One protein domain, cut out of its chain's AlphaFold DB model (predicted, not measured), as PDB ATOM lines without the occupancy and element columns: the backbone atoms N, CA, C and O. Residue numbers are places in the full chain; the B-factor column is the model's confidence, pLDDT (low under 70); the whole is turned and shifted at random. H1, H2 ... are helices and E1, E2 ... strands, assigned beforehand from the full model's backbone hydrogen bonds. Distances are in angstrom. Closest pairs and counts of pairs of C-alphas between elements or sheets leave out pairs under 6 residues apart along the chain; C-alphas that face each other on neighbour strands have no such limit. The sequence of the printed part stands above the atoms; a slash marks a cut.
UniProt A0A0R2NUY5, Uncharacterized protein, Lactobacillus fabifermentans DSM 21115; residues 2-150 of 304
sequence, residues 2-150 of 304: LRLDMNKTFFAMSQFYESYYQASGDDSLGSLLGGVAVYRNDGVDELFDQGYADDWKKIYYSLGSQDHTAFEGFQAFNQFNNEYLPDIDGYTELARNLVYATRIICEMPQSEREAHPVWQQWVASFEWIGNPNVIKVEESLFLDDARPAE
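AT A GLANCE: This is residues 2 to 150 of the 304 residues of an uncharacterized protein of Lactobacillus fabifermentans DSM 21115 (UniProt A0A0R2NUY5). Helices set mostly crosswise gather round H1 in the middle: H2 folds back beside it on one side, H7 crosses it on the other, and H4 crosses it between H3 and H5, which pack on H4. A small hairpin of two strands, E1 and E2, is at the side by the first half of H1, the short H6 is at the far edge beyond H5, and residues 131 to 150 form a long outlying stretch with no named element. The printed part has 149 residues, with seven named helices and two named strands in the order H1 H2 E1 E2 H3 H4 H5 H6 H7; the two strands are antiparallel and the class is mostly helix. The whole is compact, with a radius of gyration of the C-alphas of 14.7 A, and rounded, spanning 40 by 35 by 30 A.

IN THESE COORDINATES: H1, residues 6 to 24, begins with C-alpha 6 at (-7.331, -19.355, 14.378) and is 27.6 A long. H2 is residues 27 to 36, 14.2 A. E1 is residues 38 to 41 and E2 residues 44 to 47. H3 is residues 50 to 61, 16.4 A; H4 residues 70 to 84, 20.8 A; H5 residues 93 to 107, 21.7 A. H6 is residues 110 to 113. H7, residues 117 to 130, is 19.8 A long and ends with C-alpha 130 at (-19.448, -22.705, 14.265).

HOW THE PARTS SIT: H1 and H4 are the hubs, touching four helices each. H1 and H2 form a helical hairpin at a shallow tilt of 25 degrees, opposite ways; their closest C-alphas are those of Tyr 21 and Leu 29, 6.0 A. H1 touches H7 at a steep tilt of 50 degrees, closest at Ala 12 and Phe 126, C-alphas 5.2 A apart. H1 and H4 only just touch, with 3 pairs of C-alphas within 8 A, closest at Thr 9 and Gly 73, 6.0 A. H4 touches H3, closest C-alphas Tyr 60 and Ala 76, 5.5 A, and H5, closest C-alphas Asn 78 and Thr 102, 5.7 A. H5 and H6 are close but not clearly touching, with C-alphas 105 and 113 5.8 A apart. E1 and E2 form a hairpin, with N 44 and O 41 at 2.9 A and N 46 and O 39 at 3.0 A, within hydrogen-bond range. Every O i to N i+4 pair is within hydrogen-bond range in H1, H3, H4 and H7, against 5 of 6 in H2 and 10 of 11 in H5; H6 is too short for such a pair.

THE WHOLE: The C-alphas farthest apart, of Asp 42 and Pro 109, are 41.9 A apart. The printed part has no cut, and no link between named elements is long. The pLDDT is under 70 in residues 37 to 48 and 132 to 150.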
ATOM      1  N   LEU A   2     -16.415 -30.751  13.955       86.06
ATOM      2  CA  LEU A   2     -16.244 -29.328  13.648       86.06
ATOM      3  C   LEU A   2     -14.783 -28.936  13.911       86.06
ATOM      4  O   LEU A   2     -14.200 -29.365  14.909       86.06
ATOM      5  N   ARG A   3     -14.204 -28.160  12.997       92.19
ATOM      6  CA  ARG A   3     -12.878 -27.567  13.139       92.19
ATOM      7  C   ARG A   3     -12.987 -26.068  12.907       92.19
ATOM      8  O   ARG A   3     -13.739 -25.653  12.025       92.19
ATOM      9  N   LEU A   4     -12.280 -25.289  13.715       88.25
ATOM     10  CA  LEU A   4     -12.271 -23.835  13.641       88.25
ATOM     11  C   LEU A   4     -10.867 -23.348  13.297       88.25
ATOM     12  O   LEU A   4      -9.873 -23.886  13.780       88.25
ATOM     13  N   ASP A   5     -10.812 -22.319  12.459       90.25
ATOM     14  CA  ASP A   5      -9.584 -21.581  12.181       90.25
ATOM     15  C   ASP A   5      -9.121 -20.779  13.418       90.25
ATOM     16  O   ASP A   5      -9.800 -20.717  14.452       90.25
ATOM     17  N   MET A   6      -7.948 -20.149  13.308       90.69
ATOM     18  CA  MET A   6      -7.331 -19.355  14.378       90.69
ATOM     19  C   MET A   6      -8.251 -18.258  14.918       90.69
ATOM     20  O   MET A   6      -8.342 -18.094  16.137       90.69
ATOM     21  N   ASN A   7      -8.936 -17.532  14.033       85.81
ATOM     22  CA  ASN A   7      -9.795 -16.424  14.430       85.81
ATOM     23  C   ASN A   7     -11.019 -16.978  15.146       85.81
ATOM     24  O   ASN A   7     -11.263 -16.640  16.294       85.81
ATOM     25  N   LYS A   8     -11.745 -17.918  14.542       86.75
ATOM     26  CA  LYS A   8     -12.932 -18.504  15.176       86.75
ATOM     27  C   LYS A   8     -12.625 -19.167  16.518       86.75
ATOM     28  O   LYS A   8     -13.442 -19.091  17.431       86.75
ATOM     29  N   THR A   9     -11.449 -19.774  16.666       90.56
ATOM     30  CA  THR A   9     -11.020 -20.347  17.949       90.56
ATOM     31  C   THR A   9     -10.743 -19.256  18.993       90.56
ATOM     32  O   THR A   9     -11.156 -19.409  20.141       90.56
ATOM     33  N   PHE A  10     -10.126 -18.132  18.604       89.06
ATOM     34  CA  PHE A  10      -9.958 -16.967  19.485       89.06
ATOM     35  C   PHE A  10     -11.308 -16.387  19.923       89.06
ATOM     36  O   PHE A  10     -11.525 -16.108  21.098       89.06
ATOM     37  N   PHE A  11     -12.255 -16.272  18.989       85.06
ATOM     38  CA  PHE A  11     -13.608 -15.812  19.293       85.06
ATOM     39  C   PHE A  11     -14.305 -16.762  20.269       85.06
ATOM     40  O   PHE A  11     -14.896 -16.298  21.235       85.06
ATOM     41  N   ALA A  12     -14.203 -18.083  20.078       88.88
ATOM     42  CA  ALA A  12     -14.771 -19.056  21.014       88.88
ATOM     43  C   ALA A  12     -14.208 -18.888  22.437       88.88
ATOM     44  O   ALA A  12     -14.967 -18.971  23.400       88.88
ATOM     45  N   MET A  13     -12.912 -18.586  22.573       92.06
ATOM     46  CA  MET A  13     -12.293 -18.242  23.858       92.06
ATOM     47  C   MET A  13     -12.863 -16.947  24.451       92.06
ATOM     48  O   MET A  13     -13.225 -16.928  25.624       92.06
ATOM     49  N   SER A  14     -12.994 -15.883  23.656       87.81
ATOM     50  CA  SER A  14     -13.627 -14.635  24.102       87.81
ATOM     51  C   SER A  14     -15.056 -14.877  24.610       87.81
ATOM     52  O   SER A  14     -15.397 -14.427  25.701       87.81
ATOM     53  N   GLN A  15     -15.873 -15.642  23.876       86.06
ATOM     54  CA  GLN A  15     -17.248 -15.947  24.290       86.06
ATOM     55  C   GLN A  15     -17.295 -16.812  25.551       86.06
ATOM     56  O   GLN A  15     -18.162 -16.627  26.401       86.06
ATOM     57  N   PHE A  16     -16.347 -17.736  25.691       92.38
ATOM     58  CA  PHE A  16     -16.206 -18.541  26.893       92.38
ATOM     59  C   PHE A  16     -15.929 -17.671  28.128       92.38
ATOM     60  O   PHE A  16     -16.579 -17.854  29.156       92.38
ATOM     61  N   TYR A  17     -15.019 -16.698  28.029       91.56
ATOM     62  CA  TYR A  17     -14.773 -15.746  29.113       91.56
ATOM     63  C   TYR A  17     -15.988 -14.848  29.380       91.56
ATOM     64  O   TYR A  17     -16.373 -14.686  30.536       91.56
ATOM     65  N   GLU A  18     -16.625 -14.311  28.334       87.00
ATOM     66  CA  GLU A  18     -17.815 -13.448  28.438       87.00
ATOM     67  C   GLU A  18     -18.962 -14.164  29.160       87.00
ATOM     68  O   GLU A  18     -19.630 -13.581  30.012       87.00
ATOM     69  N   SER A  19     -19.122 -15.456  28.893       89.25
ATOM     70  CA  SER A  19     -20.082 -16.321  29.567       89.25
ATOM     71  C   SER A  19     -19.849 -16.425  31.079       89.25
ATOM     72  O   SER A  19     -20.758 -16.182  31.873       89.25
ATOM     73  N   TYR A  20     -18.617 -16.727  31.507       93.00
ATOM     74  CA  TYR A  20     -18.295 -16.783  32.937       93.00
ATOM     75  C   TYR A  20     -18.362 -15.413  33.605       93.00
ATOM     76  O   TYR A  20     -18.802 -15.325  34.752       93.00
ATOM     77  N   TYR A  21     -17.970 -14.350  32.905       90.19
ATOM     78  CA  TYR A  21     -18.105 -12.996  33.419       90.19
ATOM     79  C   TYR A  21     -19.570 -12.627  33.654       90.19
ATOM     80  O   TYR A  21     -19.903 -12.171  34.738       90.19
ATOM     81  N   GLN A  22     -20.475 -12.888  32.709       85.81
ATOM     82  CA  GLN A  22     -21.904 -12.606  32.902       85.81
ATOM     83  C   GLN A  22     -22.502 -13.368  34.084       85.81
ATOM     84  O   GLN A  22     -23.313 -12.821  34.829       85.81
ATOM     85  N   ALA A  23     -22.082 -14.618  34.275       88.62
ATOM     86  CA  ALA A  23     -22.568 -15.451  35.367       88.62
ATOM     87  C   ALA A  23     -22.079 -14.995  36.755       88.62
ATOM     88  O   ALA A  23     -22.699 -15.349  37.760       88.62
ATOM     89  N   SER A  24     -20.971 -14.250  36.837       90.69
ATOM     90  CA  SER A  24     -20.267 -14.001  38.107       90.69
ATOM     91  C   SER A  24     -19.945 -12.541  38.422       90.69
ATOM     92  O   SER A  24     -19.800 -12.202  39.593       90.69
ATOM     93  N   GLY A  25     -19.824 -11.683  37.410       88.44
ATOM     94  CA  GLY A  25     -19.270 -10.336  37.528       88.44
ATOM     95  C   GLY A  25     -17.780 -10.309  37.889       88.44
ATOM     96  O   GLY A  25     -17.339  -9.343  38.497       88.44
ATOM     97  N   ASP A  26     -17.019 -11.368  37.591       93.56
ATOM     98  CA  ASP A  26     -15.627 -11.512  38.037       93.56
ATOM     99  C   ASP A  26     -14.664 -10.446  37.471       93.56
ATOM    100  O   ASP A  26     -14.523 -10.295  36.255       93.56
ATOM    101  N   ASP A  27     -13.948  -9.749  38.357       92.06
ATOM    102  CA  ASP A  27     -13.067  -8.626  38.001       92.06
ATOM    103  C   ASP A  27     -11.854  -9.037  37.149       92.06
ATOM    104  O   ASP A  27     -11.464  -8.311  36.229       92.06
ATOM    105  N   SER A  28     -11.241 -10.192  37.434       94.44
ATOM    106  CA  SER A  28     -10.079 -10.679  36.680       94.44
ATOM    107  C   SER A  28     -10.476 -11.056  35.255       94.44
ATOM    108  O   SER A  28      -9.793 -10.672  34.304       94.44
ATOM    109  N   LEU A  29     -11.609 -11.748  35.096       91.88
ATOM    110  CA  LEU A  29     -12.164 -12.042  33.776       91.88
ATOM    111  C   LEU A  29     -12.568 -10.766  33.038       91.88
ATOM    112  O   LEU A  29     -12.278 -10.643  31.850       91.88
ATOM    113  N   GLY A  30     -13.192  -9.806  33.726       87.38
ATOM    114  CA  GLY A  30     -13.586  -8.538  33.118       87.38
ATOM    115  C   GLY A  30     -12.403  -7.704  32.639       87.38
ATOM    116  O   GLY A  30     -12.434  -7.160  31.535       87.38
ATOM    117  N   SER A  31     -11.321  -7.684  33.417       88.06
ATOM    118  CA  SER A  31     -10.075  -7.016  33.034       88.06
ATOM    119  C   SER A  31      -9.462  -7.636  31.777       88.06
ATOM    120  O   SER A  31      -9.078  -6.906  30.866       88.06
ATOM    121  N   LEU A  32      -9.419  -8.973  31.684       88.88
ATOM    122  CA  LEU A  32      -8.929  -9.652  30.480       88.88
ATOM    123  C   LEU A  32      -9.847  -9.403  29.275       88.88
ATOM    124  O   LEU A  32      -9.364  -9.138  28.174       88.88
ATOM    125  N   LEU A  33     -11.165  -9.475  29.470       84.75
ATOM    126  CA  LEU A  33     -12.161  -9.269  28.416       84.75
ATOM    127  C   LEU A  33     -12.067  -7.888  27.776       84.75
ATOM    128  O   LEU A  33     -12.215  -7.793  26.561       84.75
ATOM    129  N   GLY A  34     -11.715  -6.853  28.546       75.06
ATOM    130  CA  GLY A  34     -11.418  -5.527  27.999       75.06
ATOM    131  C   GLY A  34     -10.287  -5.512  26.959       75.06
ATOM    132  O   GLY A  34     -10.234  -4.605  26.135       75.06
ATOM    133  N   GLY A  35      -9.404  -6.514  26.970       76.50
ATOM    134  CA  GLY A  35      -8.303  -6.665  26.020       76.50
ATOM    135  C   GLY A  35      -8.525  -7.713  24.923       76.50
ATOM    136  O   GLY A  35      -8.026  -7.552  23.810       76.50
ATOM    137  N   VAL A  36      -9.271  -8.788  25.212       78.31
ATOM    138  CA  VAL A  36      -9.479  -9.919  24.279       78.31
ATOM    139  C   VAL A  36     -10.826  -9.903  23.554       78.31
ATOM    140  O   VAL A  36     -11.092 -10.792  22.741       78.31
ATOM    141  N   ALA A  37     -11.694  -8.931  23.838       66.19
ATOM    142  CA  ALA A  37     -12.915  -8.729  23.069       66.19
ATOM    143  C   ALA A  37     -12.573  -8.445  21.597       66.19
ATOM    144  O   ALA A  37     -11.690  -7.643  21.288       66.19
ATOM    145  N   VAL A  38     -13.266  -9.126  20.681       60.78
ATOM    146  CA  VAL A  38     -13.045  -8.949  19.242       60.78
ATOM    147  C   VAL A  38     -14.099  -8.027  18.655       60.78
ATOM    148  O   VAL A  38     -15.294  -8.269  18.826       60.78
ATOM    149  N   TYR A  39     -13.645  -7.009  17.926       55.69
ATOM    150  CA  TYR A  39     -14.496  -6.133  17.132       55.69
ATOM    151  C   TYR A  39     -14.610  -6.696  15.722       55.69
ATOM    152  O   TYR A  39     -13.608  -7.072  15.104       55.69
ATOM    153  N   ARG A  40     -15.826  -6.711  15.176       46.75
ATOM    154  CA  ARG A  40     -16.009  -6.915  13.741       46.75
ATOM    155  C   ARG A  40     -16.444  -5.609  13.104       46.75
ATOM    156  O   ARG A  40     -17.635  -5.361  12.970       46.75
ATOM    157  N   ASN A  41     -15.480  -4.800  12.681       42.41
ATOM    158  CA  ASN A  41     -15.776  -3.591  11.923       42.41
ATOM    159  C   ASN A  41     -15.744  -3.906  10.420       42.41
ATOM    160  O   ASN A  41     -14.772  -4.474   9.922       42.41
ATOM    161  N   ASP A  42     -16.822  -3.606   9.693       42.19
ATOM    162  CA  ASP A  42     -16.914  -3.742   8.227       42.19
ATOM    163  C   ASP A  42     -16.454  -5.102   7.648       42.19
ATOM    164  O   ASP A  42     -15.888  -5.208   6.559       42.19
ATOM    165  N   GLY A  43     -16.716  -6.191   8.378       45.75
ATOM    166  CA  GLY A  43     -16.363  -7.548   7.955       45.75
ATOM    167  C   GLY A  43     -14.905  -7.952   8.209       45.75
ATOM    168  O   GLY A  43     -14.571  -9.113   7.944       45.75
ATOM    169  N   VAL A  44     -14.086  -7.062   8.773       47.44
ATOM    170  CA  VAL A  44     -12.735  -7.342   9.270       47.44
ATOM    171  C   VAL A  44     -12.821  -7.666  10.761       47.44
ATOM    172  O   VAL A  44     -13.403  -6.918  11.540       47.44
ATOM    173  N   ASP A  45     -12.279  -8.821  11.139       53.91
ATOM    174  CA  ASP A  45     -12.123  -9.208  12.539       53.91
ATOM    175  C   ASP A  45     -10.833  -8.533  13.050       53.91
ATOM    176  O   ASP A  45      -9.738  -8.996  12.721       53.91
ATOM    177  N   GLU A  46     -10.943  -7.412  13.771       51.75
ATOM    178  CA  GLU A  46      -9.787  -6.716  14.355       51.75
ATOM    179  C   GLU A  46      -9.612  -7.135  15.818       51.75
ATOM    180  O   GLU A  46     -10.515  -7.008  16.649       51.75
ATOM    181  N   LEU A  47      -8.430  -7.673  16.127       57.25
ATOM    182  CA  LEU A  47      -8.014  -7.985  17.491       57.25
ATOM    183  C   LEU A  47      -7.613  -6.669  18.168       57.25
ATOM    184  O   LEU A  47      -6.775  -5.947  17.632       57.25
ATOM    185  N   PHE A  48      -8.233  -6.349  19.307       62.09
ATOM    186  CA  PHE A  48      -8.080  -5.043  19.959       62.09
ATOM    187  C   PHE A  48      -6.644  -4.777  20.433       62.09
ATOM    188  O   PHE A  48      -6.137  -3.665  20.293       62.09
ATOM    189  N   ASP A  49      -5.965  -5.812  20.929       72.94
ATOM    190  CA  ASP A  49      -4.556  -5.750  21.307       72.94
ATOM    191  C   ASP A  49      -3.707  -6.629  20.378       72.94
ATOM    192  O   ASP A  49      -3.867  -7.855  20.306       72.94
ATOM    193  N   GLN A  50      -2.769  -5.999  19.672       79.00
ATOM    194  CA  GLN A  50      -1.848  -6.698  18.777       79.00
ATOM    195  C   GLN A  50      -0.921  -7.668  19.535       79.00
ATOM    196  O   GLN A  50      -0.506  -8.674  18.965       79.00
ATOM    197  N   GLY A  51      -0.624  -7.409  20.812       87.31
ATOM    198  CA  GLY A  51       0.123  -8.314  21.683       87.31
ATOM    199  C   GLY A  51      -0.631  -9.621  21.918       87.31
ATOM    200  O   GLY A  51      -0.102 -10.690  21.608       87.31
ATOM    201  N   TYR A  52      -1.901  -9.545  22.341       89.00
ATOM    202  CA  TYR A  52      -2.751 -10.738  22.488       89.00
ATOM    203  C   TYR A  52      -2.891 -11.500  21.169       89.00
ATOM    204  O   TYR A  52      -2.855 -12.731  21.155       89.00
ATOM    205  N   ALA A  53      -3.020 -10.782  20.051       85.81
ATOM    206  CA  ALA A  53      -3.100 -11.375  18.722       85.81
ATOM    207  C   ALA A  53      -1.838 -12.159  18.337       85.81
ATOM    208  O   ALA A  53      -1.921 -13.293  17.852       85.81
ATOM    209  N   ASP A  54      -0.669 -11.554  18.539       91.19
ATOM    210  CA  ASP A  54       0.620 -12.139  18.182       91.19
ATOM    211  C   ASP A  54       0.930 -13.369  19.038       91.19
ATOM    212  O   ASP A  54       1.435 -14.375  18.525       91.19
ATOM    213  N   ASP A  55       0.600 -13.318  20.325       95.06
ATOM    214  CA  ASP A  55       0.805 -14.434  21.241       95.06
ATOM    215  C   ASP A  55      -0.205 -15.555  21.002       95.06
ATOM    216  O   ASP A  55       0.198 -16.717  20.887       95.06
ATOM    217  N   TRP A  56      -1.482 -15.229  20.772       94.38
ATOM    218  CA  TRP A  56      -2.473 -16.214  20.339       94.38
ATOM    219  C   TRP A  56      -2.034 -16.935  19.069       94.38
ATOM    220  O   TRP A  56      -2.114 -18.158  18.992       94.38
ATOM    221  N   LYS A  57      -1.517 -16.203  18.078       94.00
ATOM    222  CA  LYS A  57      -1.025 -16.793  16.832       94.00
ATOM    223  C   LYS A  57       0.088 -17.811  17.087       94.00
ATOM    224  O   LYS A  57       0.062 -18.899  16.509       94.00
ATOM    225  N   LYS A  58       1.061 -17.483  17.944       95.81
ATOM    226  CA  LYS A  58       2.147 -18.411  18.315       95.81
ATOM    227  C   LYS A  58       1.598 -19.647  19.033       95.81
ATOM    228  O   LYS A  58       1.980 -20.761  18.684       95.81
ATOM    229  N   ILE A  59       0.687 -19.451  19.987       97.00
ATOM    230  CA  ILE A  59       0.053 -20.519  20.772       97.00
ATOM    231  C   ILE A  59      -0.797 -21.436  19.886       97.00
ATOM    232  O   ILE A  59      -0.698 -22.657  19.975       97.00
ATOM    233  N   TYR A  60      -1.608 -20.869  18.997       96.38
ATOM    234  CA  TYR A  60      -2.437 -21.625  18.068       96.38
ATOM    235  C   TYR A  60      -1.554 -22.517  17.188       96.38
ATOM    236  O   TYR A  60      -1.684 -23.741  17.190       96.38
ATOM    237  N   TYR A  61      -0.571 -21.926  16.506       96.69
ATOM    238  CA  TYR A  61       0.277 -22.677  15.584       96.69
ATOM    239  C   TYR A  61       1.267 -23.632  16.263       96.69
ATOM    240  O   TYR A  61       1.846 -24.476  15.576       96.69
ATOM    241  N   SER A  62       1.440 -23.571  17.589       95.69
ATOM    242  CA  SER A  62       2.256 -24.550  18.315       95.69
ATOM    243  C   SER A  62       1.644 -25.953  18.316       95.69
ATOM    244  O   SER A  62       2.359 -26.928  18.534       95.69
ATOM    245  N   LEU A  63       0.326 -26.065  18.117       94.38
ATOM    246  CA  LEU A  63      -0.395 -27.343  18.087       94.38
ATOM    247  C   LEU A  63      -0.504 -27.930  16.673       94.38
ATOM    248  O   LEU A  63      -0.762 -29.122  16.509       94.38
ATOM    249  N   GLY A  64      -0.264 -27.113  15.651       91.19
ATOM    250  CA  GLY A  64      -0.309 -27.504  14.250       91.19
ATOM    251  C   GLY A  64      -0.754 -26.351  13.357       91.19
ATOM    252  O   GLY A  64      -1.218 -25.316  13.817       91.19
ATOM    253  N   SER A  65      -0.611 -26.527  12.044       85.25
ATOM    254  CA  SER A  65      -1.051 -25.537  11.049       85.25
ATOM    255  C   SER A  65      -2.469 -25.764  10.525       85.25
ATOM    256  O   SER A  65      -2.935 -25.003   9.681       85.25
ATOM    257  N   GLN A  66      -3.138 -26.827  10.976       91.69
ATOM    258  CA  GLN A  66      -4.500 -27.155  10.563       91.69
ATOM    259  C   GLN A  66      -5.530 -26.429  11.429       91.69
ATOM    260  O   GLN A  66      -5.235 -26.008  12.544       91.69
ATOM    261  N   ASP A  67      -6.760 -26.340  10.930       94.88
ATOM    262  CA  ASP A  67      -7.901 -25.926  11.742       94.88
ATOM    263  C   ASP A  67      -8.062 -26.868  12.938       94.88
ATOM    264  O   ASP A  67      -8.045 -28.099  12.791       94.88
ATOM    265  N   HIS A  68      -8.225 -26.284  14.117       95.50
ATOM    266  CA  HIS A  68      -8.261 -27.016  15.369       95.50
ATOM    267  C   HIS A  68      -9.616 -27.678  15.583       95.50
ATOM    268  O   HIS A  68     -10.674 -27.088  15.370       95.50
ATOM    269  N   THR A  69      -9.593 -28.921  16.050       95.88
ATOM    270  CA  THR A  69     -10.736 -29.550  16.715       95.88
ATOM    271  C   THR A  69     -11.074 -28.811  18.012       95.88
ATOM    272  O   THR A  69     -10.261 -28.048  18.530       95.88
ATOM    273  N   ALA A  70     -12.244 -29.086  18.599       95.62
ATOM    274  CA  ALA A  70     -12.606 -28.512  19.896       95.62
ATOM    275  C   ALA A  70     -11.532 -28.768  20.969       95.62
ATOM    276  O   ALA A  70     -11.263 -27.892  21.781       95.62
ATOM    277  N   PHE A  71     -10.879 -29.937  20.967       97.00
ATOM    278  CA  PHE A  71      -9.856 -30.233  21.969       97.00
ATOM    279  C   PHE A  71      -8.530 -29.513  21.706       97.00
ATOM    280  O   PHE A  71      -7.975 -28.941  22.637       97.00
ATOM    281  N   GLU A  72      -8.057 -29.467  20.458       97.56
ATOM    282  CA  GLU A  72      -6.860 -28.685  20.100       97.56
ATOM    283  C   GLU A  72      -7.082 -27.189  20.391       97.56
ATOM    284  O   GLU A  72      -6.223 -26.522  20.961       97.56
ATOM    285  N   GLY A  73      -8.279 -26.666  20.106       97.00
ATOM    286  CA  GLY A  73      -8.655 -25.298  20.462       97.00
ATOM    287  C   GLY A  73      -8.654 -25.062  21.974       97.00
ATOM    288  O   GLY A  73      -8.142 -24.044  22.430       97.00
ATOM    289  N   PHE A  74      -9.137 -26.027  22.762       97.81
ATOM    290  CA  PHE A  74      -9.099 -25.956  24.224       97.81
ATOM    291  C   PHE A  74      -7.669 -25.992  24.779       97.81
ATOM    292  O   PHE A  74      -7.369 -25.310  25.752       97.81
ATOM    293  N   GLN A  75      -6.766 -26.752  24.154       97.75
ATOM    294  CA  GLN A  75      -5.347 -26.767  24.522       97.75
ATOM    295  C   GLN A  75      -4.665 -25.425  24.226       97.75
ATOM    296  O   GLN A  75      -3.836 -24.982  25.020       97.75
ATOM    297  N   ALA A  76      -5.013 -24.769  23.114       97.50
ATOM    298  CA  ALA A  76      -4.545 -23.416  22.811       97.50
ATOM    299  C   ALA A  76      -5.110 -22.402  23.820       97.50
ATOM    300  O   ALA A  76      -4.362 -21.610  24.388       97.50
ATOM    301  N   PHE A  77      -6.409 -22.491  24.118       96.75
ATOM    302  CA  PHE A  77      -7.059 -21.693  25.155       96.75
ATOM    303  C   PHE A  77      -6.380 -21.866  26.523       96.75
ATOM    304  O   PHE A  77      -6.052 -20.872  27.155       96.75
ATOM    305  N   ASN A  78      -6.087 -23.093  26.959       97.75
ATOM    306  CA  ASN A  78      -5.398 -23.340  28.227       97.75
ATOM    307  C   ASN A  78      -4.021 -22.655  28.293       97.75
ATOM    308  O   ASN A  78      -3.668 -22.077  29.315       97.75
ATOM    309  N   GLN A  79      -3.251 -22.685  27.202       97.25
ATOM    310  CA  GLN A  79      -1.963 -21.989  27.130       97.25
ATOM    311  C   GLN A  79      -2.120 -20.463  27.206       97.25
ATOM    312  O   GLN A  79      -1.340 -19.807  27.888       97.25
ATOM    313  N   PHE A  80      -3.139 -19.906  26.550       96.44
ATOM    314  CA  PHE A  80      -3.453 -18.477  26.632       96.44
ATOM    315  C   PHE A  80      -3.921 -18.080  28.042       96.44
ATOM    316  O   PHE A  80      -3.496 -17.064  28.583       96.44
ATOM    317  N   ASN A  81      -4.751 -18.915  28.671       95.25
ATOM    318  CA  ASN A  81      -5.216 -18.737  30.045       95.25
ATOM    319  C   ASN A  81      -4.034 -18.703  31.030       95.25
ATOM    320  O   ASN A  81      -3.990 -17.865  31.922       95.25
ATOM    321  N   ASN A  82      -3.025 -19.556  30.822       95.56
ATOM    322  CA  ASN A  82      -1.813 -19.575  31.644       95.56
ATOM    323  C   ASN A  82      -0.967 -18.303  31.534       95.56
ATOM    324  O   ASN A  82      -0.285 -17.977  32.496       95.56
ATOM    325  N   GLU A  83      -0.987 -17.631  30.381       95.69
ATOM    326  CA  GLU A  83      -0.251 -16.382  30.161       95.69
ATOM    327  C   GLU A  83      -0.930 -15.197  30.859       95.69
ATOM    328  O   GLU A  83      -0.274 -14.418  31.542       95.69
ATOM    329  N   TYR A  84      -2.251 -15.061  30.712       94.50
ATOM    330  CA  TYR A  84      -2.945 -13.818  31.078       94.50
ATOM    331  C   TYR A  84      -3.848 -13.915  32.310       94.50
ATOM    332  O   TYR A  84      -4.278 -12.888  32.840       94.50
ATOM    333  N   LEU A  85      -4.105 -15.129  32.796       94.19
ATOM    334  CA  LEU A  85      -4.771 -15.412  34.068       94.19
ATOM    335  C   LEU A  85      -3.948 -16.438  34.873       94.19
ATOM    336  O   LEU A  85      -4.460 -17.496  35.218       94.19
ATOM    337  N   PRO A  86      -2.655 -16.211  35.164       91.75
ATOM    338  CA  PRO A  86      -1.872 -17.168  35.939       91.75
ATOM    339  C   PRO A  86      -2.498 -17.437  37.321       91.75
ATOM    340  O   PRO A  86      -3.068 -16.554  37.962       91.75
ATOM    341  N   ASP A  87      -2.369 -18.674  37.814       91.75
ATOM    342  CA  ASP A  87      -2.872 -19.076  39.136       91.75
ATOM    343  C   ASP A  87      -1.973 -18.542  40.270       91.75
ATOM    344  O   ASP A  87      -1.168 -19.268  40.860       91.75
ATOM    345  N   ILE A  88      -2.113 -17.246  40.551       90.75
ATOM    346  CA  ILE A  88      -1.424 -16.504  41.618       90.75
ATOM    347  C   ILE A  88      -2.434 -15.708  42.457       90.75
ATOM    348  O   ILE A  88      -3.545 -15.447  42.005       90.75
ATOM    349  N   ASP A  89      -2.075 -15.313  43.684       85.94
ATOM    350  CA  ASP A  89      -3.017 -14.664  44.626       85.94
ATOM    351  C   ASP A  89      -3.555 -13.304  44.145       85.94
ATOM    352  O   ASP A  89      -4.624 -12.887  44.582       85.94
ATOM    353  N   GLY A  90      -2.866 -12.657  43.196       85.88
ATOM    354  CA  GLY A  90      -3.298 -11.406  42.565       85.88
ATOM    355  C   GLY A  90      -4.537 -11.515  41.664       85.88
ATOM    356  O   GLY A  90      -5.079 -10.486  41.268       85.88
ATOM    357  N   TYR A  91      -5.000 -12.732  41.357       92.69
ATOM    358  CA  TYR A  91      -6.221 -12.978  40.585       92.69
ATOM    359  C   TYR A  91      -7.355 -13.482  41.480       92.69
ATOM    360  O   TYR A  91      -7.130 -14.117  42.516       92.69
ATOM    361  N   THR A  92      -8.593 -13.228  41.060       95.50
ATOM    362  CA  THR A  92      -9.788 -13.680  41.778       95.50
ATOM    363  C   THR A  92      -9.831 -15.203  41.922       95.50
ATOM    364  O   THR A  92      -9.250 -15.969  41.147       95.50
ATOM    365  N   GLU A  93     -10.567 -15.675  42.927       94.38
ATOM    366  CA  GLU A  93     -10.710 -17.108  43.179       94.38
ATOM    367  C   GLU A  93     -11.328 -17.856  41.993       94.38
ATOM    368  O   GLU A  93     -10.861 -18.946  41.661       94.38
ATOM    369  N   LEU A  94     -12.314 -17.253  41.321       95.06
ATOM    370  CA  LEU A  94     -12.973 -17.836  40.155       95.06
ATOM    371  C   LEU A  94     -12.012 -17.969  38.971       95.06
ATOM    372  O   LEU A  94     -11.958 -19.045  38.373       95.06
ATOM    373  N   ALA A  95     -11.225 -16.934  38.654       95.50
ATOM    374  CA  ALA A  95     -10.238 -17.000  37.575       95.50
ATOM    375  C   ALA A  95      -9.211 -18.112  37.832       95.50
ATOM    376  O   ALA A  95      -8.936 -18.940  36.964       95.50
ATOM    377  N   ARG A  96      -8.722 -18.217  39.068       95.12
ATOM    378  CA  ARG A  96      -7.779 -19.266  39.473       95.12
ATOM    379  C   ARG A  96      -8.394 -20.669  39.434       95.12
ATOM    380  O   ARG A  96      -7.740 -21.615  38.995       95.12
ATOM    381  N   ASN A  97      -9.658 -20.821  39.834       96.12
ATOM    382  CA  ASN A  97     -10.405 -22.079  39.698       96.12
ATOM    383  C   ASN A  97     -10.576 -22.477  38.227       96.12
ATOM    384  O   ASN A  97     -10.445 -23.651  37.881       96.12
ATOM    385  N   LEU A  98     -10.821 -21.502  37.349       95.75
ATOM    386  CA  LEU A  98     -10.922 -21.728  35.913       95.75
ATOM    387  C   LEU A  98      -9.594 -22.232  35.335       95.75
ATOM    388  O   LEU A  98      -9.591 -23.224  34.616       95.75
ATOM    389  N   VAL A  99      -8.472 -21.610  35.701       95.44
ATOM    390  CA  VAL A  99      -7.116 -22.002  35.270       95.44
ATOM    391  C   VAL A  99      -6.759 -23.400  35.750       95.44
ATOM    392  O   VAL A  99      -6.270 -24.222  34.973       95.44
ATOM    393  N   TYR A 100      -7.062 -23.707  37.012       95.94
ATOM    394  CA  TYR A 100      -6.923 -25.060  37.530       95.94
ATOM    395  C   TYR A 100      -7.746 -26.051  36.693       95.94
ATOM    396  O   TYR A 100      -7.206 -27.038  36.190       95.94
ATOM    397  N   ALA A 101      -9.033 -25.766  36.478       96.62
ATOM    398  CA  ALA A 101      -9.920 -26.646  35.730       96.62
ATOM    399  C   ALA A 101      -9.442 -26.872  34.286       96.62
ATOM    400  O   ALA A 101      -9.400 -28.019  33.841       96.62
ATOM    401  N   THR A 102      -9.038 -25.825  33.556       97.00
ATOM    402  CA  THR A 102      -8.577 -25.968  32.164       97.00
ATOM    403  C   THR A 102      -7.333 -26.840  32.065       97.00
ATOM    404  O   THR A 102      -7.273 -27.713  31.195       97.00
ATOM    405  N   ARG A 103      -6.388 -26.686  33.000       95.69
ATOM    406  CA  ARG A 103      -5.167 -27.500  33.045       95.69
ATOM    407  C   ARG A 103      -5.478 -28.969  33.265       95.69
ATOM    408  O   ARG A 103      -5.013 -29.806  32.495       95.69
ATOM    409  N   ILE A 104      -6.294 -29.288  34.272       95.81
ATOM    410  CA  ILE A 104      -6.627 -30.686  34.567       95.81
ATOM    411  C   ILE A 104      -7.407 -31.307  33.402       95.81
ATOM    412  O   ILE A 104      -7.081 -32.414  32.979       95.81
ATOM    413  N   ILE A 105      -8.367 -30.593  32.808       97.44
ATOM    414  CA  ILE A 105      -9.143 -31.087  31.656       97.44
ATOM    415  C   ILE A 105      -8.245 -31.448  30.462       97.44
ATOM    416  O   ILE A 105      -8.528 -32.417  29.752       97.44
ATOM    417  N   CYS A 106      -7.164 -30.700  30.224       96.56
ATOM    418  CA  CYS A 106      -6.197 -31.018  29.172       96.56
ATOM    419  C   CYS A 106      -5.441 -32.337  29.410       96.56
ATOM    420  O   CYS A 106      -4.964 -32.933  28.443       96.56
ATOM    421  N   GLU A 107      -5.347 -32.798  30.657       93.31
ATOM    422  CA  GLU A 107      -4.698 -34.057  31.039       93.31
ATOM    423  C   GLU A 107      -5.691 -35.218  31.239       93.31
ATOM    424  O   GLU A 107      -5.280 -36.378  31.295       93.31
ATOM    425  N   MET A 108      -6.994 -34.928  31.329       95.25
ATOM    426  CA  MET A 108      -8.036 -35.932  31.550       95.25
ATOM    427  C   MET A 108      -8.255 -36.848  30.330       95.25
ATOM    428  O   MET A 108      -8.207 -36.398  29.177       95.25
ATOM    429  N   PRO A 109      -8.614 -38.129  30.555       95.81
ATOM    430  CA  PRO A 109      -9.176 -38.982  29.513       95.81
ATOM    431  C   PRO A 109     -10.443 -38.370  28.902       95.81
ATOM    432  O   PRO A 109     -11.227 -37.710  29.585       95.81
ATOM    433  N   GLN A 110     -10.700 -38.652  27.620       94.94
ATOM    434  CA  GLN A 110     -11.846 -38.089  26.896       94.94
ATOM    435  C   GLN A 110     -13.189 -38.310  27.613       94.94
ATOM    436  O   GLN A 110     -13.987 -37.380  27.683       94.94
ATOM    437  N   SER A 111     -13.423 -39.502  28.169       94.88
ATOM    438  CA  SER A 111     -14.676 -39.837  28.858       94.88
ATOM    439  C   SER A 111     -14.928 -39.002  30.115       94.88
ATOM    440  O   SER A 111     -16.076 -38.707  30.428       94.88
ATOM    441  N   GLU A 112     -13.872 -38.621  30.837       96.06
ATOM    442  CA  GLU A 112     -13.978 -37.765  32.025       96.06
ATOM    443  C   GLU A 112     -14.140 -36.300  31.620       96.06
ATOM    444  O   GLU A 112     -15.008 -35.597  32.138       96.06
ATOM    445  N   ARG A 113     -13.370 -35.865  30.615       96.12
ATOM    446  CA  ARG A 113     -13.463 -34.522  30.038       96.12
ATOM    447  C   ARG A 113     -14.873 -34.198  29.546       96.12
ATOM    448  O   ARG A 113     -15.380 -33.127  29.848       96.12
ATOM    449  N   GLU A 114     -15.521 -35.107  28.817       95.56
ATOM    450  CA  GLU A 114     -16.869 -34.894  28.260       95.56
ATOM    451  C   GLU A 114     -17.947 -34.653  29.332       95.56
ATOM    452  O   GLU A 114     -18.951 -33.985  29.066       95.56
ATOM    453  N   ALA A 115     -17.723 -35.138  30.554       93.94
ATOM    454  CA  ALA A 115     -18.602 -34.909  31.694       93.94
ATOM    455  C   ALA A 115     -18.278 -33.618  32.473       93.94
ATOM    456  O   ALA A 115     -19.075 -33.208  33.315       93.94
ATOM    457  N   HIS A 116     -17.132 -32.974  32.222       95.88
ATOM    458  CA  HIS A 116     -16.701 -31.811  32.992       95.88
ATOM    459  C   HIS A 116     -17.474 -30.541  32.573       95.88
ATOM    460  O   HIS A 116     -17.465 -30.188  31.391       95.88
ATOM    461  N   PRO A 117     -18.081 -29.779  33.506       94.31
ATOM    462  CA  PRO A 117     -18.923 -28.623  33.170       94.31
ATOM    463  C   PRO A 117     -18.164 -27.528  32.406       94.31
ATOM    464  O   PRO A 117     -18.647 -27.015  31.401       94.31
ATOM    465  N   VAL A 118     -16.925 -27.233  32.813       96.50
ATOM    466  CA  VAL A 118     -16.053 -26.271  32.112       96.50
ATOM    467  C   VAL A 118     -15.771 -26.701  30.663       96.50
ATOM    468  O   VAL A 118     -15.772 -25.866  29.763       96.50
ATOM    469  N   TRP A 119     -15.594 -28.002  30.402       97.25
ATOM    470  CA  TRP A 119     -15.422 -28.507  29.039       97.25
ATOM    471  C   TRP A 119     -16.709 -28.379  28.220       97.25
ATOM    472  O   TRP A 119     -16.665 -27.956  27.068       97.25
ATOM    473  N   GLN A 120     -17.861 -28.701  28.811       95.38
ATOM    474  CA  GLN A 120     -19.158 -28.553  28.147       95.38
ATOM    475  C   GLN A 120     -19.428 -27.095  27.759       95.38
ATOM    476  O   GLN A 120     -19.894 -26.836  26.651       95.38
ATOM    477  N   GLN A 121     -19.052 -26.144  28.618       95.62
ATOM    478  CA  GLN A 121     -19.142 -24.715  28.316       95.62
ATOM    479  C   GLN A 121     -18.229 -24.304  27.149       95.62
ATOM    480  O   GLN A 121     -18.631 -23.525  26.280       95.62
ATOM    481  N   TRP A 122     -17.012 -24.854  27.080       96.31
ATOM    482  CA  TRP A 122     -16.131 -24.653  25.929       96.31
ATOM    483  C   TRP A 122     -16.736 -25.210  24.639       96.31
ATOM    484  O   TRP A 122     -16.771 -24.507  23.632       96.31
ATOM    485  N   VAL A 123     -17.256 -26.441  24.666       95.19
ATOM    486  CA  VAL A 123     -17.906 -27.057  23.500       95.19
ATOM    487  C   VAL A 123     -19.095 -26.216  23.037       95.19
ATOM    488  O   VAL A 123     -19.197 -25.944  21.845       95.19
ATOM    489  N   ALA A 124     -19.928 -25.725  23.958       91.44
ATOM    490  CA  ALA A 124     -21.041 -24.840  23.625       91.44
ATOM    491  C   ALA A 124     -20.564 -23.546  22.942       91.44
ATOM    492  O   ALA A 124     -21.134 -23.135  21.932       91.44
ATOM    493  N   SER A 125     -19.475 -22.944  23.431       90.31
ATOM    494  CA  SER A 125     -18.860 -21.749  22.827       90.31
ATOM    495  C   SER A 125     -18.296 -22.024  21.432       90.31
ATOM    496  O   SER A 125     -18.512 -21.254  20.494       90.31
ATOM    497  N   PHE A 126     -17.632 -23.164  21.271       90.50
ATOM    498  CA  PHE A 126     -17.049 -23.614  20.012       90.50
ATOM    499  C   PHE A 126     -18.120 -23.923  18.951       90.50
ATOM    500  O   PHE A 126     -17.998 -23.525  17.792       90.50
ATOM    501  N   GLU A 127     -19.198 -24.608  19.337       89.44
ATOM    502  CA  GLU A 127     -20.321 -24.932  18.452       89.44
ATOM    503  C   GLU A 127     -21.138 -23.696  18.077       89.44
ATOM    504  O   GLU A 127     -21.543 -23.565  16.920       89.44
ATOM    505  N   TRP A 128     -21.336 -22.769  19.019       84.44
ATOM    506  CA  TRP A 128     -22.051 -21.521  18.770       84.44
ATOM    507  C   TRP A 128     -21.352 -20.671  17.703       84.44
ATOM    508  O   TRP A 128     -21.989 -20.278  16.727       84.44
ATOM    509  N   ILE A 129     -20.028 -20.492  17.800       81.00
ATOM    510  CA  ILE A 129     -19.230 -19.796  16.771       81.00
ATOM    511  C   ILE A 129     -19.216 -20.551  15.431       81.00
ATOM    512  O   ILE A 129     -19.104 -19.948  14.360       81.00
ATOM    513  N   GLY A 130     -19.338 -21.878  15.464       78.88
ATOM    514  CA  GLY A 130     -19.448 -22.705  14.265       78.88
ATOM    515  C   GLY A 130     -20.798 -22.614  13.544       78.88
ATOM    516  O   GLY A 130     -20.895 -23.062  12.399       78.88
ATOM    517  N   ASN A 131     -21.839 -22.065  14.180       76.50
ATOM    518  CA  ASN A 131     -23.188 -22.028  13.628       76.50
ATOM    519  C   ASN A 131     -23.325 -20.922  12.560       76.50
ATOM    520  O   ASN A 131     -23.205 -19.742  12.882       76.50
ATOM    521  N   PRO A 132     -23.651 -21.259  11.296       67.56
ATOM    522  CA  PRO A 132     -23.754 -20.273  10.217       67.56
ATOM    523  C   PRO A 132     -24.919 -19.285  10.382       67.56
ATOM    524  O   PRO A 132     -24.934 -18.261   9.704       67.56
ATOM    525  N   ASN A 133     -25.895 -19.596  11.243       63.44
ATOM    526  CA  ASN A 133     -27.062 -18.753  11.511       63.44
ATOM    527  C   ASN A 133     -26.853 -17.790  12.685       63.44
ATOM    528  O   ASN A 133     -27.700 -16.929  12.913       63.44
ATOM    529  N   VAL A 134     -25.770 -17.946  13.449       60.06
ATOM    530  CA  VAL A 134     -25.412 -16.975  14.482       60.06
ATOM    531  C   VAL A 134     -24.870 -15.745  13.763       60.06
ATOM    532  O   VAL A 134     -23.843 -15.804  13.082       60.06
ATOM    533  N   ILE A 135     -25.614 -14.640  13.858       52.03
ATOM    534  CA  ILE A 135     -25.189 -13.346  13.329       52.03
ATOM    535  C   ILE A 135     -23.878 -12.990  14.024       52.03
ATOM    536  O   ILE A 135     -23.771 -13.037  15.248       52.03
ATOM    537  N   LYS A 136     -22.867 -12.695  13.206       52.00
ATOM    538  CA  LYS A 136     -21.530 -12.305  13.642       52.00
ATOM    539  C   LYS A 136     -21.667 -11.150  14.632       52.00
ATOM    540  O   LYS A 136     -22.182 -10.102  14.264       52.00
ATOM    541  N   VAL A 137     -21.242 -11.383  15.868       50.44
ATOM    542  CA  VAL A 137     -21.261 -10.396  16.948       50.44
ATOM    543  C   VAL A 137     -20.509  -9.151  16.478       50.44
ATOM    544  O   VAL A 137     -19.329  -9.252  16.149       50.44
ATOM    545  N   GLU A 138     -21.202  -8.016  16.377       47.66
ATOM    546  CA  GLU A 138     -20.576  -6.736  16.023       47.66
ATOM    547  C   GLU A 138     -19.800  -6.159  17.224       47.66
ATOM    548  O   GLU A 138     -18.748  -5.557  17.021       47.66
ATOM    549  N   GLU A 139     -20.238  -6.438  18.468       50.50
ATOM    550  CA  GLU A 139     -19.598  -5.942  19.699       50.50
ATOM    551  C   GLU A 139     -19.858  -6.816  20.960       50.50
ATOM    552  O   GLU A 139     -20.899  -7.477  21.104       50.50
ATOM    553  N   SER A 140     -18.894  -6.848  21.894       54.22
ATOM    554  CA  SER A 140     -19.008  -7.550  23.189       54.22
ATOM    555  C   SER A 140     -20.036  -6.882  24.118       54.22
ATOM    556  O   SER A 140     -20.175  -5.662  24.113       54.22
ATOM    557  N   LEU A 141     -20.720  -7.661  24.971       48.97
ATOM    558  CA  LEU A 141     -21.641  -7.133  25.999       48.97
ATOM    559  C   LEU A 141     -20.968  -6.235  27.047       48.97
ATOM    560  O   LEU A 141     -21.663  -5.589  27.820       48.97
ATOM    561  N   PHE A 142     -19.635  -6.175  27.069       51.22
ATOM    562  CA  PHE A 142     -18.882  -5.230  27.896       51.22
ATOM    563  C   PHE A 142     -19.074  -3.762  27.513       51.22
ATOM    564  O   PHE A 142     -18.732  -2.891  28.312       51.22
ATOM    565  N   LEU A 143     -19.553  -3.482  26.300       51.00
ATOM    566  CA  LEU A 143     -19.549  -2.129  25.744       51.00
ATOM    567  C   LEU A 143     -20.949  -1.554  25.528       51.00
ATOM    568  O   LEU A 143     -21.084  -0.334  25.549       51.00
ATOM    569  N   ASP A 144     -21.979  -2.397  25.417       49.88
ATOM    570  CA  ASP A 144     -23.363  -1.936  25.303       49.88
ATOM    571  C   ASP A 144     -24.303  -2.734  26.220       49.88
ATOM    572  O   ASP A 144     -24.473  -3.949  26.079       49.88
ATOM    573  N   ASP A 145     -24.990  -2.017  27.114       47.59
ATOM    574  CA  ASP A 145     -25.994  -2.520  28.070       47.59
ATOM    575  C   ASP A 145     -27.240  -3.150  27.395       47.59
ATOM    576  O   ASP A 145     -28.202  -3.537  28.064       47.59
ATOM    577  N   ALA A 146     -27.280  -3.243  26.061       49.38
ATOM    578  CA  ALA A 146     -28.468  -3.634  25.315       49.38
ATOM    579  C   ALA A 146     -28.149  -4.381  24.011       49.38
ATOM    580  O   ALA A 146     -28.351  -3.857  22.916       49.38
ATOM    581  N   ARG A 147     -27.773  -5.667  24.089       55.75
ATOM    582  CA  ARG A 147     -27.995  -6.548  22.928       55.75
ATOM    583  C   ARG A 147     -29.505  -6.756  22.738       55.75
ATOM    584  O   ARG A 147     -30.186  -7.139  23.693       55.75
ATOM    585  N   PRO A 148     -30.047  -6.598  21.518       53.41
ATOM    586  CA  PRO A 148     -31.375  -7.105  21.198       53.41
ATOM    587  C   PRO A 148     -31.442  -8.600  21.541       53.41
ATOM    588  O   PRO A 148     -30.555  -9.360  21.154       53.41
ATOM    589  N   ALA A 149     -32.482  -9.046  22.255       56.34
ATOM    590  CA  ALA A 149     -32.635 -10.446  22.684       56.34
ATOM    591  C   ALA A 149     -32.568 -11.459  21.516       56.34
ATOM    592  O   ALA A 149     -32.214 -12.621  21.700       56.34
ATOM    593  N   GLU A 150     -32.867 -11.001  20.303       54.66
ATOM    594  CA  GLU A 150     -32.742 -11.730  19.039       54.66
ATOM    595  C   GLU A 150     -31.291 -12.080  18.650       54.66
ATOM    596  O   GLU A 150     -31.070 -13.127  18.043       54.66
TER     597      GLU A 150